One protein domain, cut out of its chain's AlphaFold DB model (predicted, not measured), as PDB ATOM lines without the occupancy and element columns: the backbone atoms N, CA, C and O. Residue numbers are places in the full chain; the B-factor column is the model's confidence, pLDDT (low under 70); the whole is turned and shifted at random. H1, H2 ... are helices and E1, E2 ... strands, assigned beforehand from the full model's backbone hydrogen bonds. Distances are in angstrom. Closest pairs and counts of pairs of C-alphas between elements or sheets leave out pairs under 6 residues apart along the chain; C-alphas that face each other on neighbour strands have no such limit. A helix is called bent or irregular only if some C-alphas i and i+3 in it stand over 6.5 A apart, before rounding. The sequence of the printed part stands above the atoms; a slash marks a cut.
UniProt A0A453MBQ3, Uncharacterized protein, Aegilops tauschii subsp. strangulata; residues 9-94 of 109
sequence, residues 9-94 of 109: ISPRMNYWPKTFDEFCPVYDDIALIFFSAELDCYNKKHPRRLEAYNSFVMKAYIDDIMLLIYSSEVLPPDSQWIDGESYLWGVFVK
ATOM      1  N   ILE A   9       5.917  28.859  -4.896       93.25
ATOM      2  CA  ILE A   9       4.911  29.213  -5.902       93.25
ATOM      3  C   ILE A   9       4.509  27.954  -6.681       93.25
ATOM      4  O   ILE A   9       5.335  27.088  -6.986       93.25
ATOM      5  N   SER A  10       3.221  27.798  -6.965       93.44
ATOM      6  CA  SER A  10       2.665  26.701  -7.764       93.44
ATOM      7  C   SER A  10       1.439  27.177  -8.551       93.44
ATOM      8  O   SER A  10       0.891  28.226  -8.218       93.44
ATOM      9  N   PRO A  11       0.980  26.445  -9.584       94.00
ATOM     10  CA  PRO A  11      -0.272  26.771 -10.266       94.00
ATOM     11  C   PRO A  11      -1.460  26.700  -9.300       94.00
ATOM     12  O   PRO A  11      -1.612  25.705  -8.585       94.00
ATOM     13  N   ARG A  12      -2.316  27.729  -9.301       92.62
ATOM     14  CA  ARG A  12      -3.458  27.859  -8.379       92.62
ATOM     15  C   ARG A  12      -4.397  26.662  -8.451       92.62
ATOM     16  O   ARG A  12      -4.783  26.123  -7.421       92.62
ATOM     17  N   MET A  13      -4.712  26.220  -9.667       90.88
ATOM     18  CA  MET A  13      -5.693  25.158  -9.917       90.88
ATOM     19  C   MET A  13      -5.327  23.819  -9.279       90.88
ATOM     20  O   MET A  13      -6.212  23.050  -8.924       90.88
ATOM     21  N   ASN A  14      -4.039  23.558  -9.045       92.81
ATOM     22  CA  ASN A  14      -3.598  22.317  -8.404       92.81
ATOM     23  C   ASN A  14      -3.875  22.291  -6.895       92.81
ATOM     24  O   ASN A  14      -3.832  21.226  -6.280       92.81
ATOM     25  N   TYR A  15      -4.107  23.457  -6.296       93.94
ATOM     26  CA  TYR A  15      -4.275  23.617  -4.858       93.94
ATOM     27  C   TYR A  15      -5.484  24.491  -4.530       93.94
ATOM     28  O   TYR A  15      -5.505  25.107  -3.477       93.94
ATOM     29  N   TRP A  16      -6.483  24.584  -5.403       92.81
ATOM     30  CA  TRP A  16      -7.746  25.228  -5.054       92.81
ATOM     31  C   TRP A  16      -8.583  24.259  -4.199       92.81
ATOM     32  O   TRP A  16      -8.809  23.122  -4.632       92.81
ATOM     33  N   PRO A  17      -8.986  24.621  -2.965       92.56
ATOM     34  CA  PRO A  17      -9.867  23.786  -2.163       92.56
ATOM     35  C   PRO A  17     -11.186  23.547  -2.890       92.56
ATOM     36  O   PRO A  17     -11.859  24.493  -3.276       92.56
ATOM     37  N   LYS A  18     -11.589  22.281  -3.026       91.12
ATOM     38  CA  LYS A  18     -12.848  21.922  -3.701       91.12
ATOM     39  C   LYS A  18     -14.076  22.575  -3.067       91.12
ATOM     40  O   LYS A  18     -15.034  22.880  -3.756       91.12
ATOM     41  N   THR A  19     -14.036  22.810  -1.755       90.75
ATOM     42  CA  THR A  19     -15.106  23.511  -1.036       90.75
ATOM     43  C   THR A  19     -15.308  24.933  -1.539       90.75
ATOM     44  O   THR A  19     -16.412  25.438  -1.424       90.75
ATOM     45  N   PHE A  20     -14.289  25.569  -2.126       91.88
ATOM     46  CA  PHE A  20     -14.415  26.908  -2.700       91.88
ATOM     47  C   PHE A  20     -15.110  26.919  -4.064       91.88
ATOM     48  O   PHE A  20     -15.568  27.975  -4.489       91.88
ATOM     49  N   ASP A  21     -15.206  25.772  -4.745       89.69
ATOM     50  CA  ASP A  21     -16.019  25.651  -5.962       89.69
ATOM     51  C   ASP A  21     -17.522  25.647  -5.627       89.69
ATOM     52  O   ASP A  21     -18.340  26.083  -6.432       89.69
ATOM     53  N   GLU A  22     -17.883  25.173  -4.430       91.75
ATOM     54  CA  GLU A  22     -19.263  25.137  -3.923       91.75
ATOM     55  C   GLU A  22     -19.612  26.398  -3.113       91.75
ATOM     56  O   GLU A  22     -20.695  26.960  -3.257       91.75
ATOM     57  N   PHE A  23     -18.672  26.856  -2.283       90.50
ATOM     58  CA  PHE A  23     -18.804  27.990  -1.373       90.50
ATOM     59  C   PHE A  23     -17.614  28.925  -1.574       90.50
ATOM     60  O   PHE A  23     -16.591  28.814  -0.896       90.50
ATOM     61  N   CYS A  24     -17.734  29.816  -2.561       90.06
ATOM     62  CA  CYS A  24     -16.692  30.794  -2.849       90.06
ATOM     63  C   CYS A  24     -16.469  31.679  -1.610       90.06
ATOM     64  O   CYS A  24     -17.437  32.287  -1.146       90.06
ATOM     65  N   PRO A  25     -15.241  31.742  -1.065       93.12
ATOM     66  CA  PRO A  25     -14.981  32.508   0.144       93.12
ATOM     67  C   PRO A  25     -15.210  34.000  -0.103       93.12
ATOM     68  O   PRO A  25     -14.858  34.527  -1.164       93.12
ATOM     69  N   VAL A  26     -15.772  34.679   0.893       94.75
ATOM     70  CA  VAL A  26     -15.885  36.142   0.936       94.75
ATOM     71  C   VAL A  26     -14.948  36.717   1.993       94.75
ATOM     72  O   VAL A  26     -14.330  35.976   2.753       94.75
ATOM     73  N   TYR A  27     -14.836  38.044   2.047       92.38
ATOM     74  CA  TYR A  27     -13.992  38.756   3.012       92.38
ATOM     75  C   TYR A  27     -14.184  38.266   4.458       92.38
ATOM     76  O   TYR A  27     -13.203  38.002   5.151       92.38
ATOM     77  N   ASP A  28     -15.434  38.057   4.874       92.31
ATOM     78  CA  ASP A  28     -15.778  37.619   6.233       92.31
ATOM     79  C   ASP A  28     -15.303  36.189   6.563       92.31
ATOM     80  O   ASP A  28     -15.156  35.842   7.736       92.31
ATOM     81  N   ASP A  29     -15.007  35.365   5.552       90.69
ATOM     82  CA  ASP A  29     -14.486  34.003   5.728       90.69
ATOM     83  C   ASP A  29     -12.952  33.968   5.891       90.69
ATOM     84  O   ASP A  29     -12.361  32.911   6.151       90.69
ATOM     85  N   ILE A  30     -12.267  35.102   5.705       90.50
ATOM     86  CA  ILE A  30     -10.805  35.165   5.636       90.50
ATOM     87  C   ILE A  30     -10.194  35.256   7.034       90.50
ATOM     88  O   ILE A  30     -10.249  36.278   7.711       90.50
ATOM     89  N   ALA A  31      -9.497  34.194   7.439       85.81
ATOM     90  CA  ALA A  31      -8.801  34.150   8.727       85.81
ATOM     91  C   ALA A  31      -7.415  34.827   8.721       85.81
ATOM     92  O   ALA A  31      -6.902  35.179   9.783       85.81
ATOM     93  N   LEU A  32      -6.771  34.960   7.554       91.94
ATOM     94  CA  LEU A  32      -5.419  35.510   7.424       91.94
ATOM     95  C   LEU A  32      -5.317  36.471   6.245       91.94
ATOM     96  O   LEU A  32      -5.567  36.080   5.107       91.94
ATOM     97  N   ILE A  33      -4.837  37.679   6.528       91.44
ATOM     98  CA  ILE A  33      -4.496  38.703   5.540       91.44
ATOM     99  C   ILE A  33      -3.003  39.017   5.678       91.44
ATOM    100  O   ILE A  33      -2.492  39.171   6.788       91.44
ATOM    101  N   PHE A  34      -2.295  39.088   4.554       87.31
ATOM    102  CA  PHE A  34      -0.869  39.388   4.494       87.31
ATOM    103  C   PHE A  34      -0.653  40.753   3.847       87.31
ATOM    104  O   PHE A  34      -1.020  40.972   2.692       87.31
ATOM    105  N   PHE A  35       0.013  41.636   4.585       79.94
ATOM    106  CA  PHE A  35       0.445  42.947   4.115       79.94
ATOM    107  C   PHE A  35       1.969  42.982   3.977       79.94
ATOM    108  O   PHE A  35       2.688  42.295   4.708       79.94
ATOM    109  N   SER A  36       2.469  43.782   3.036       72.50
ATOM    110  CA  SER A  36       3.904  44.064   2.948       72.50
ATOM    111  C   SER A  36       4.345  44.869   4.170       72.50
ATOM    112  O   SER A  36       3.674  45.823   4.556       72.50
ATOM    113  N   ALA A  37       5.488  44.515   4.759       68.81
ATOM    114  CA  ALA A  37       6.073  45.280   5.860       68.81
ATOM    115  C   ALA A  37       6.621  46.648   5.405       68.81
ATOM    116  O   ALA A  37       6.779  47.553   6.221       68.81
ATOM    117  N   GLU A  38       6.900  46.812   4.109       58.88
ATOM    118  CA  GLU A  38       7.431  48.051   3.543       58.88
ATOM    119  C   GLU A  38       6.328  48.819   2.804       58.88
ATOM    120  O   GLU A  38       6.039  48.556   1.634       58.88
ATOM    121  N   LEU A  39       5.743  49.804   3.493       53.34
ATOM    122  CA  LEU A  39       4.835  50.804   2.913       53.34
ATOM    123  C   LEU A  39       5.535  51.701   1.859       53.34
ATOM    124  O   LEU A  39       4.874  52.361   1.062       53.34
ATOM    125  N   ASP A  40       6.873  51.714   1.825       47.16
ATOM    126  CA  ASP A  40       7.685  52.696   1.087       47.16
ATOM    127  C   ASP A  40       7.937  52.378  -0.398       47.16
ATOM    128  O   ASP A  40       8.492  53.202  -1.135       47.16
ATOM    129  N   CYS A  41       7.519  51.213  -0.900       46.72
ATOM    130  CA  CYS A  41       7.682  50.903  -2.326       46.72
ATOM    131  C   CYS A  41       6.621  51.560  -3.236       46.72
ATOM    132  O   CYS A  41       6.786  51.551  -4.460       46.72
ATOM    133  N   TYR A  42       5.609  52.224  -2.658       48.03
ATOM    134  CA  TYR A  42       4.522  52.917  -3.371       48.03
ATOM    135  C   TYR A  42       4.994  53.960  -4.399       48.03
ATOM    136  O   TYR A  42       4.303  54.242  -5.375       48.03
ATOM    137  N   ASN A  43       6.201  54.509  -4.232       42.50
ATOM    138  CA  ASN A  43       6.732  55.566  -5.097       42.50
ATOM    139  C   ASN A  43       7.520  55.073  -6.326       42.50
ATOM    140  O   ASN A  43       8.044  55.890  -7.089       42.50
ATOM    141  N   LYS A  44       7.611  53.762  -6.579       44.34
ATOM    142  CA  LYS A  44       8.287  53.234  -7.777       44.34
ATOM    143  C   LYS A  44       7.303  52.538  -8.707       44.34
ATOM    144  O   LYS A  44       7.205  51.322  -8.731       44.34
ATOM    145  N   LYS A  45       6.623  53.381  -9.492       43.22
ATOM    146  CA  LYS A  45       6.065  53.144 -10.835       43.22
ATOM    147  C   LYS A  45       5.712  51.688 -11.173       43.22
ATOM    148  O   LYS A  45       6.581  50.880 -11.494       43.22
ATOM    149  N   HIS A  46       4.400  51.502 -11.304       45.00
ATOM    150  CA  HIS A  46       3.653  50.349 -11.798       45.00
ATOM    151  C   HIS A  46       3.308  49.313 -10.726       45.00
ATOM    152  O   HIS A  46       4.189  48.552 -10.318       45.00
ATOM    153  N   PRO A  47       2.017  49.181 -10.351       46.44
ATOM    154  CA  PRO A  47       1.566  47.925  -9.790       46.44
ATOM    155  C   PRO A  47       1.819  46.912 -10.902       46.44
ATOM    156  O   PRO A  47       1.229  46.994 -11.982       46.44
ATOM    157  N   ARG A  48       2.773  45.997 -10.712       48.00
ATOM    158  CA  ARG A  48       2.776  44.775 -11.513       48.00
ATOM    159  C   ARG A  48       1.441  44.124 -11.196       48.00
ATOM    160  O   ARG A  48       1.308  43.525 -10.137       48.00
ATOM    161  N   ARG A  49       0.465  44.385 -12.070       49.66
ATOM    162  CA  ARG A  49      -0.942  44.011 -11.967       49.66
ATOM    163  C   ARG A  49      -1.008  42.630 -11.332       49.66
ATOM    164  O   ARG A  49      -0.468  41.678 -11.910       49.66
ATOM    165  N   LEU A  50      -1.583  42.551 -10.130       52.72
ATOM    166  CA  LEU A  50      -1.648  41.313  -9.355       52.72
ATOM    167  C   LEU A  50      -2.392  40.211 -10.144       52.72
ATOM    168  O   LEU A  50      -2.219  39.030  -9.881       52.72
ATOM    169  N   GLU A  51      -3.056  40.578 -11.236       48.78
ATOM    170  CA  GLU A  51      -3.653  39.695 -12.232       48.78
ATOM    171  C   GLU A  51      -2.738  38.602 -12.807       48.78
ATOM    172  O   GLU A  51      -3.226  37.525 -13.154       48.78
ATOM    173  N   ALA A  52      -1.412  38.796 -12.861       55.19
ATOM    174  CA  ALA A  52      -0.494  37.696 -13.200       55.19
ATOM    175  C   ALA A  52      -0.466  36.596 -12.111       55.19
ATOM    176  O   ALA A  52      -0.230  35.420 -12.404       55.19
ATOM    177  N   TYR A  53      -0.752  36.963 -10.859       63.62
ATOM    178  CA  TYR A  53      -0.752  36.100  -9.679       63.62
ATOM    179  C   TYR A  53      -2.058  35.330  -9.471       63.62
ATOM    180  O   TYR A  53      -2.042  34.338  -8.748       63.62
ATOM    181  N   ASN A  54      -3.147  35.664 -10.170       78.75
ATOM    182  CA  ASN A  54      -4.402  34.895 -10.095       78.75
ATOM    183  C   ASN A  54      -4.257  33.475 -10.654       78.75
ATOM    184  O   ASN A  54      -5.069  32.593 -10.376       78.75
ATOM    185  N   SER A  55      -3.210  33.224 -11.439       86.69
ATOM    186  CA  SER A  55      -2.870  31.891 -11.939       86.69
ATOM    187  C   SER A  55      -2.038  31.061 -10.949       86.69
ATOM    188  O   SER A  55      -1.883  29.849 -11.139       86.69
ATOM    189  N   PHE A  56      -1.551  31.673  -9.866       91.06
ATOM    190  CA  PHE A  56      -0.626  31.067  -8.916       91.06
ATOM    191  C   PHE A  56      -1.191  31.000  -7.494       91.06
ATOM    192  O   PHE A  56      -2.156  31.656  -7.119       91.06
ATOM    193  N   VAL A  57      -0.553  30.159  -6.693       94.31
ATOM    194  CA  VAL A  57      -0.738  30.042  -5.251       94.31
ATOM    195  C   VAL A  57       0.640  29.941  -4.620       94.31
ATOM    196  O   VAL A  57       1.516  29.226  -5.122       94.31
ATOM    197  N   MET A  58       0.847  30.660  -3.524       94.81
ATOM    198  CA  MET A  58       2.002  30.441  -2.664       94.81
ATOM    199  C   MET A  58       1.614  29.441  -1.591       94.81
ATOM    200  O   MET A  58       0.545  29.538  -1.000       94.81
ATOM    201  N   LYS A  59       2.476  28.465  -1.336       94.88
ATOM    202  CA  LYS A  59       2.215  27.453  -0.318       94.88
ATOM    203  C   LYS A  59       3.413  27.215   0.572       94.88
ATOM    204  O   LYS A  59       4.551  27.228   0.101       94.88
ATOM    205  N   ALA A  60       3.136  26.901   1.823       94.69
ATOM    206  CA  ALA A  60       4.111  26.419   2.784       94.69
ATOM    207  C   ALA A  60       3.517  25.277   3.602       94.69
ATOM    208  O   ALA A  60       2.300  25.123   3.684       94.69
ATOM    209  N   TYR A  61       4.394  24.486   4.203       93.19
ATOM    210  CA  TYR A  61       4.021  23.555   5.256       93.19
ATOM    211  C   TYR A  61       4.447  24.154   6.592       93.19
ATOM    212  O   TYR A  61       5.579  24.619   6.726       93.19
ATOM    213  N   ILE A  62       3.519  24.171   7.541       91.81
ATOM    214  CA  ILE A  62       3.754  24.506   8.941       91.81
ATOM    215  C   ILE A  62       3.379  23.247   9.709       91.81
ATOM    216  O   ILE A  62       2.197  22.914   9.812       91.81
ATOM    217  N   ASP A  63       4.397  22.516  10.153       88.81
ATOM    218  CA  ASP A  63       4.259  21.143  10.637       88.81
ATOM    219  C   ASP A  63       3.492  20.286   9.603       88.81
ATOM    220  O   ASP A  63       3.874  20.238   8.429       88.81
ATOM    221  N   ASP A  64       2.379  19.666  10.000       89.62
ATOM    222  CA  ASP A  64       1.545  18.820   9.136       89.62
ATOM    223  C   ASP A  64       0.398  19.574   8.439       89.62
ATOM    224  O   ASP A  64      -0.459  18.965   7.791       89.62
ATOM    225  N   ILE A  65       0.350  20.903   8.560       92.56
ATOM    226  CA  ILE A  65      -0.697  21.739   7.968       92.56
ATOM    227  C   ILE A  65      -0.130  22.526   6.788       92.56
ATOM    228  O   ILE A  65       0.938  23.133   6.864       92.56
ATOM    229  N   MET A  66      -0.861  22.542   5.674       94.56
ATOM    230  CA  MET A  66      -0.491  23.330   4.504       94.56
ATOM    231  C   MET A  66      -1.155  24.703   4.577       94.56
ATOM    232  O   MET A  66      -2.377  24.804   4.642       94.56
ATOM    233  N   LEU A  67      -0.348  25.756   4.528       94.69
ATOM    234  CA  LEU A  67      -0.808  27.119   4.300       94.69
ATOM    235  C   LEU A  67      -0.843  27.371   2.793       94.69
ATOM    236  O   LEU A  67       0.159  27.150   2.108       94.69
ATOM    237  N   LEU A  68      -1.978  27.844   2.292       95.00
ATOM    238  CA  LEU A  68      -2.154  28.319   0.923       95.00
ATOM    239  C   LEU A  68      -2.432  29.816   0.969       95.00
ATOM    240  O   LEU A  68      -3.240  30.247   1.783       95.00
ATOM    241  N   ILE A  69      -1.757  30.584   0.121       94.44
ATOM    242  CA  ILE A  69      -1.873  32.039   0.035       94.44
ATOM    243  C   ILE A  69      -2.209  32.414  -1.408       94.44
ATOM    244  O   ILE A  69      -1.504  32.007  -2.341       94.44
ATOM    245  N   TYR A  70      -3.265  33.204  -1.576       93.25
ATOM    246  CA  TYR A  70      -3.780  33.663  -2.862       93.25
ATOM    247  C   TYR A  70      -3.842  35.192  -2.920       93.25
ATOM    248  O   TYR A  70      -3.834  35.871  -1.896       93.25
ATOM    249  N   SER A  71      -3.939  35.713  -4.141       92.38
ATOM    250  CA  SER A  71      -4.406  37.075  -4.416       92.38
ATOM    251  C   SER A  71      -5.884  37.215  -4.037       92.38
ATOM    252  O   SER A  71      -6.660  36.291  -4.287       92.38
ATOM    253  N   SER A  72      -6.293  38.351  -3.471       92.69
ATOM    254  CA  SER A  72      -7.702  38.676  -3.214       92.69
ATOM    255  C   SER A  72      -8.514  38.830  -4.497       92.69
ATOM    256  O   SER A  72      -9.720  38.637  -4.471       92.69
ATOM    257  N   GLU A  73      -7.880  39.066  -5.647       91.69
ATOM    258  CA  GLU A  73      -8.567  39.177  -6.943       91.69
ATOM    259  C   GLU A  73      -9.215  37.857  -7.411       91.69
ATOM    260  O   GLU A  73      -9.992  37.851  -8.363       91.69
ATOM    261  N   VAL A  74      -8.915  36.724  -6.760       92.31
ATOM    262  CA  VAL A  74      -9.615  35.448  -7.007       92.31
ATOM    263  C   VAL A  74     -10.962  35.354  -6.277       92.31
ATOM    264  O   VAL A  74     -11.703  34.402  -6.515       92.31
ATOM    265  N   LEU A  75     -11.251  36.297  -5.377       92.94
ATOM    266  CA  LEU A  75     -12.493  36.391  -4.608       92.94
ATOM    267  C   LEU A  75     -13.582  37.132  -5.404       92.94
ATOM    268  O   LEU A  75     -13.281  37.769  -6.421       92.94
ATOM    269  N   PRO A  76     -14.849  37.104  -4.954       93.62
ATOM    270  CA  PRO A  76     -15.905  37.940  -5.521       93.62
ATOM    271  C   PRO A  76     -15.561  39.440  -5.432       93.62
ATOM    272  O   PRO A  76     -14.901  39.828  -4.468       93.62
ATOM    273  N   PRO A  77     -16.025  40.294  -6.372       92.31
ATOM    274  CA  PRO A  77     -15.638  41.711  -6.476       92.31
ATOM    275  C   PRO A  77     -15.671  42.506  -5.165       92.31
ATOM    276  O   PRO A  77     -14.723  43.232  -4.867       92.31
ATOM    277  N   ASP A  78     -16.706  42.305  -4.347       93.44
ATOM    278  CA  ASP A  78     -16.898  43.024  -3.078       93.44
ATOM    279  C   ASP A  78     -15.894  42.619  -1.987       93.44
ATOM    280  O   ASP A  78     -15.774  43.285  -0.966       93.44
ATOM    281  N   SER A  79     -15.159  41.524  -2.190       94.06
ATOM    282  CA  SER A  79     -14.145  41.007  -1.265       94.06
ATOM    283  C   SER A  79     -12.711  41.227  -1.754       94.06
ATOM    284  O   SER A  79     -11.771  40.858  -1.055       94.06
ATOM    285  N   GLN A  80     -12.506  41.802  -2.944       92.06
ATOM    286  CA  GLN A  80     -11.169  41.902  -3.549       92.06
ATOM    287  C   GLN A  80     -10.314  43.028  -2.961       92.06
ATOM    288  O   GLN A  80      -9.088  42.964  -3.067       92.06
ATOM    289  N   TRP A  81     -10.928  44.037  -2.341       90.12
ATOM    290  CA  TRP A  81     -10.272  45.305  -2.018       90.12
ATOM    291  C   TRP A  81     -10.342  45.623  -0.527       90.12
ATOM    292  O   TRP A  81     -11.399  45.512   0.089       90.12
ATOM    293  N   ILE A  82      -9.224  46.080   0.030       87.12
ATOM    294  CA  ILE A  82      -9.157  46.742   1.338       87.12
ATOM    295  C   ILE A  82      -8.520  48.102   1.082       87.12
ATOM    296  O   ILE A  82      -7.442  48.172   0.497       87.12
ATOM    297  N   ASP A  83      -9.216  49.177   1.451       86.94
ATOM    298  CA  ASP A  83      -8.757  50.561   1.257       86.94
ATOM    299  C   ASP A  83      -8.303  50.888  -0.183       86.94
ATOM    300  O   ASP A  83      -7.410  51.699  -0.409       86.94
ATOM    301  N   GLY A  84      -8.952  50.267  -1.177       84.19
ATOM    302  CA  GLY A  84      -8.680  50.490  -2.602       84.19
ATOM    303  C   GLY A  84      -7.564  49.630  -3.196       84.19
ATOM    304  O   GLY A  84      -7.260  49.785  -4.375       84.19
ATOM    305  N   GLU A  85      -6.994  48.704  -2.424       83.50
ATOM    306  CA  GLU A  85      -5.868  47.871  -2.849       83.50
ATOM    307  C   GLU A  85      -6.179  46.380  -2.729       83.50
ATOM    308  O   GLU A  85      -6.908  45.937  -1.833       83.50
ATOM    309  N   SER A  86      -5.624  45.594  -3.653       86.25
ATOM    310  CA  SER A  86      -5.681  44.139  -3.561       86.25
ATOM    311  C   SER A  86      -4.670  43.640  -2.534       86.25
ATOM    312  O   SER A  86      -3.622  44.240  -2.289       86.25
ATOM    313  N   TYR A  87      -5.000  42.528  -1.895       88.50
ATOM    314  CA  TYR A  87      -4.252  41.990  -0.769       88.50
ATOM    315  C   TYR A  87      -4.003  40.498  -0.958       88.50
ATOM    316  O   TYR A  87      -4.578  39.838  -1.826       88.50
ATOM    317  N   LEU A  88      -3.107  39.943  -0.148       91.81
ATOM    318  CA  LEU A  88      -2.894  38.505  -0.090       91.81
ATOM    319  C   LEU A  88      -3.678  37.934   1.084       91.81
ATOM    320  O   LEU A  88      -3.653  38.490   2.179       91.81
ATOM    321  N   TRP A  89      -4.332  36.798   0.878       94.00
ATOM    322  CA  TRP A  89      -5.073  36.104   1.927       94.00
ATOM    323  C   TRP A  89      -4.685  34.637   1.985       94.00
ATOM    324  O   TRP A  89      -4.207  34.079   0.995       94.00
ATOM    325  N   GLY A  90      -4.856  34.014   3.151       93.75
ATOM    326  CA  GLY A  90      -4.455  32.628   3.350       93.75
ATOM    327  C   GLY A  90      -5.481  31.747   4.036       93.75
ATOM    328  O   GLY A  90      -6.314  32.197   4.817       93.75
ATOM    329  N   VAL A  91      -5.358  30.452   3.759       93.94
ATOM    330  CA  VAL A  91      -6.177  29.387   4.337       93.94
ATOM    331  C   VAL A  91      -5.300  28.207   4.739       93.94
ATOM    332  O   VAL A  91      -4.349  27.838   4.043       93.94
ATOM    333  N   PHE A  92      -5.637  27.595   5.872       92.75
ATOM    334  CA  PHE A  92      -5.025  26.351   6.319       92.75
ATOM    335  C   PHE A  92      -5.800  25.154   5.796       92.75
ATOM    336  O   PHE A  92      -7.010  25.042   5.979       92.75
ATOM    337  N   VAL A  93      -5.083  24.222   5.182       92.06
ATOM    338  CA  VAL A  93      -5.649  23.004   4.616       92.06
ATOM    339  C   VAL A  93      -4.907  21.807   5.187       92.06
ATOM    340  O   VAL A  93      -3.674  21.766   5.195       92.06
ATOM    341  N   LYS A  94      -5.655  20.794   5.633       91.31
ATOM    342  CA  LYS A  94      -5.073  19.487   5.953       91.31
ATOM    343  C   LYS A  94      -4.672  18.790   4.648       91.31
ATOM    344  O   LYS A  94      -5.544  18.549   3.807       91.31
TER     345      LYS A  94
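This is residues 9 to 94 of the 109 residues of an uncharacterized protein of Aegilops tauschii subsp. strangulata (UniProt A0A453MBQ3). One strongly twisted wall of five antiparallel strands makes the body, with two short helices, H1 and H4, packed on it, while residues 37 to 48, H3 among them, stick out as a free arm. H2 lies off the sheet, and the long link of residues 72 to 87 loops out between E4 and E5. The printed part has 86 residues, with four named helices and five named strands in the order E1 H1 H2 E2 H3 H4 E3 E4 E5; the sheet's order is E1 E3 E4 E5 E2, and the class is mixed, helices and strands. The whole is compact, with a radius of gyration of the C-alphas of 13.4 A and spans of 39 by 29 by 21 A.

Start at E1, residues 9 to 11, an edge strand; it is antiparallel to E3, residues 56 to 62, with N 10 and O 57 2.9 A apart. E3 forms a hairpin with E4, residues 65 to 71, where N 60 and O 67 are 3.0 A apart. E4 forms the next hairpin with E5, residues 88 to 93, with N 68 and O 91 at 2.9 A; E3, E4 and E5 are a meander, each strand the antiparallel neighbour of the one before. At the other edge look for E2, residues 32 to 34, antiparallel to E5, with N 34 and O 88 at 2.8 A. H1, residues 12 to 15, is on the sheet at a height of 8.1 A, only just over E3, on which 3 of its C-alphas fall. H4, residues 50 to 55, is on the sheet at a height of 6.6 A; its closest C-alphas to E4 are those of Asn 54 and Ser 71, 6.1 A. H1 and H4 only just touch, with 3 pairs of C-alphas within 8 A, the closest those of Arg 12 and Ser 55, 5.4 A. H2, residues 19 to 22, and H3, residues 39 to 43, are not on the sheet. H1 and H2 are too short for an O i to N i+4 pair; H3 has 0 of 1 and H4 0 of 2 within hydrogen-bond range, beside 0 of 2 and 1 of 3 O i to N i+3 pairs.

Find C-alpha 9 at (4.911, 29.213, -5.902), where E1 begins. H3 is irregular, only just: C-alphas 40 and 43 are 6.9 A apart. From C-alpha 56 at (-0.626, 31.067, -8.916), E3 runs 19.5 A; E4 then runs 20.1 A. E5 runs 16.4 A to C-alpha 93 at (-5.649, 23.004, 4.616).

The C-alphas farthest apart, those of Glu 22 and Asn 43, are 40.0 A apart. The printed part has no cut, and the link from E4 to E5 is long, 16 residues. The mean pLDDT of the printed part is 83.1; look for values under 70 at residues 37 to 53.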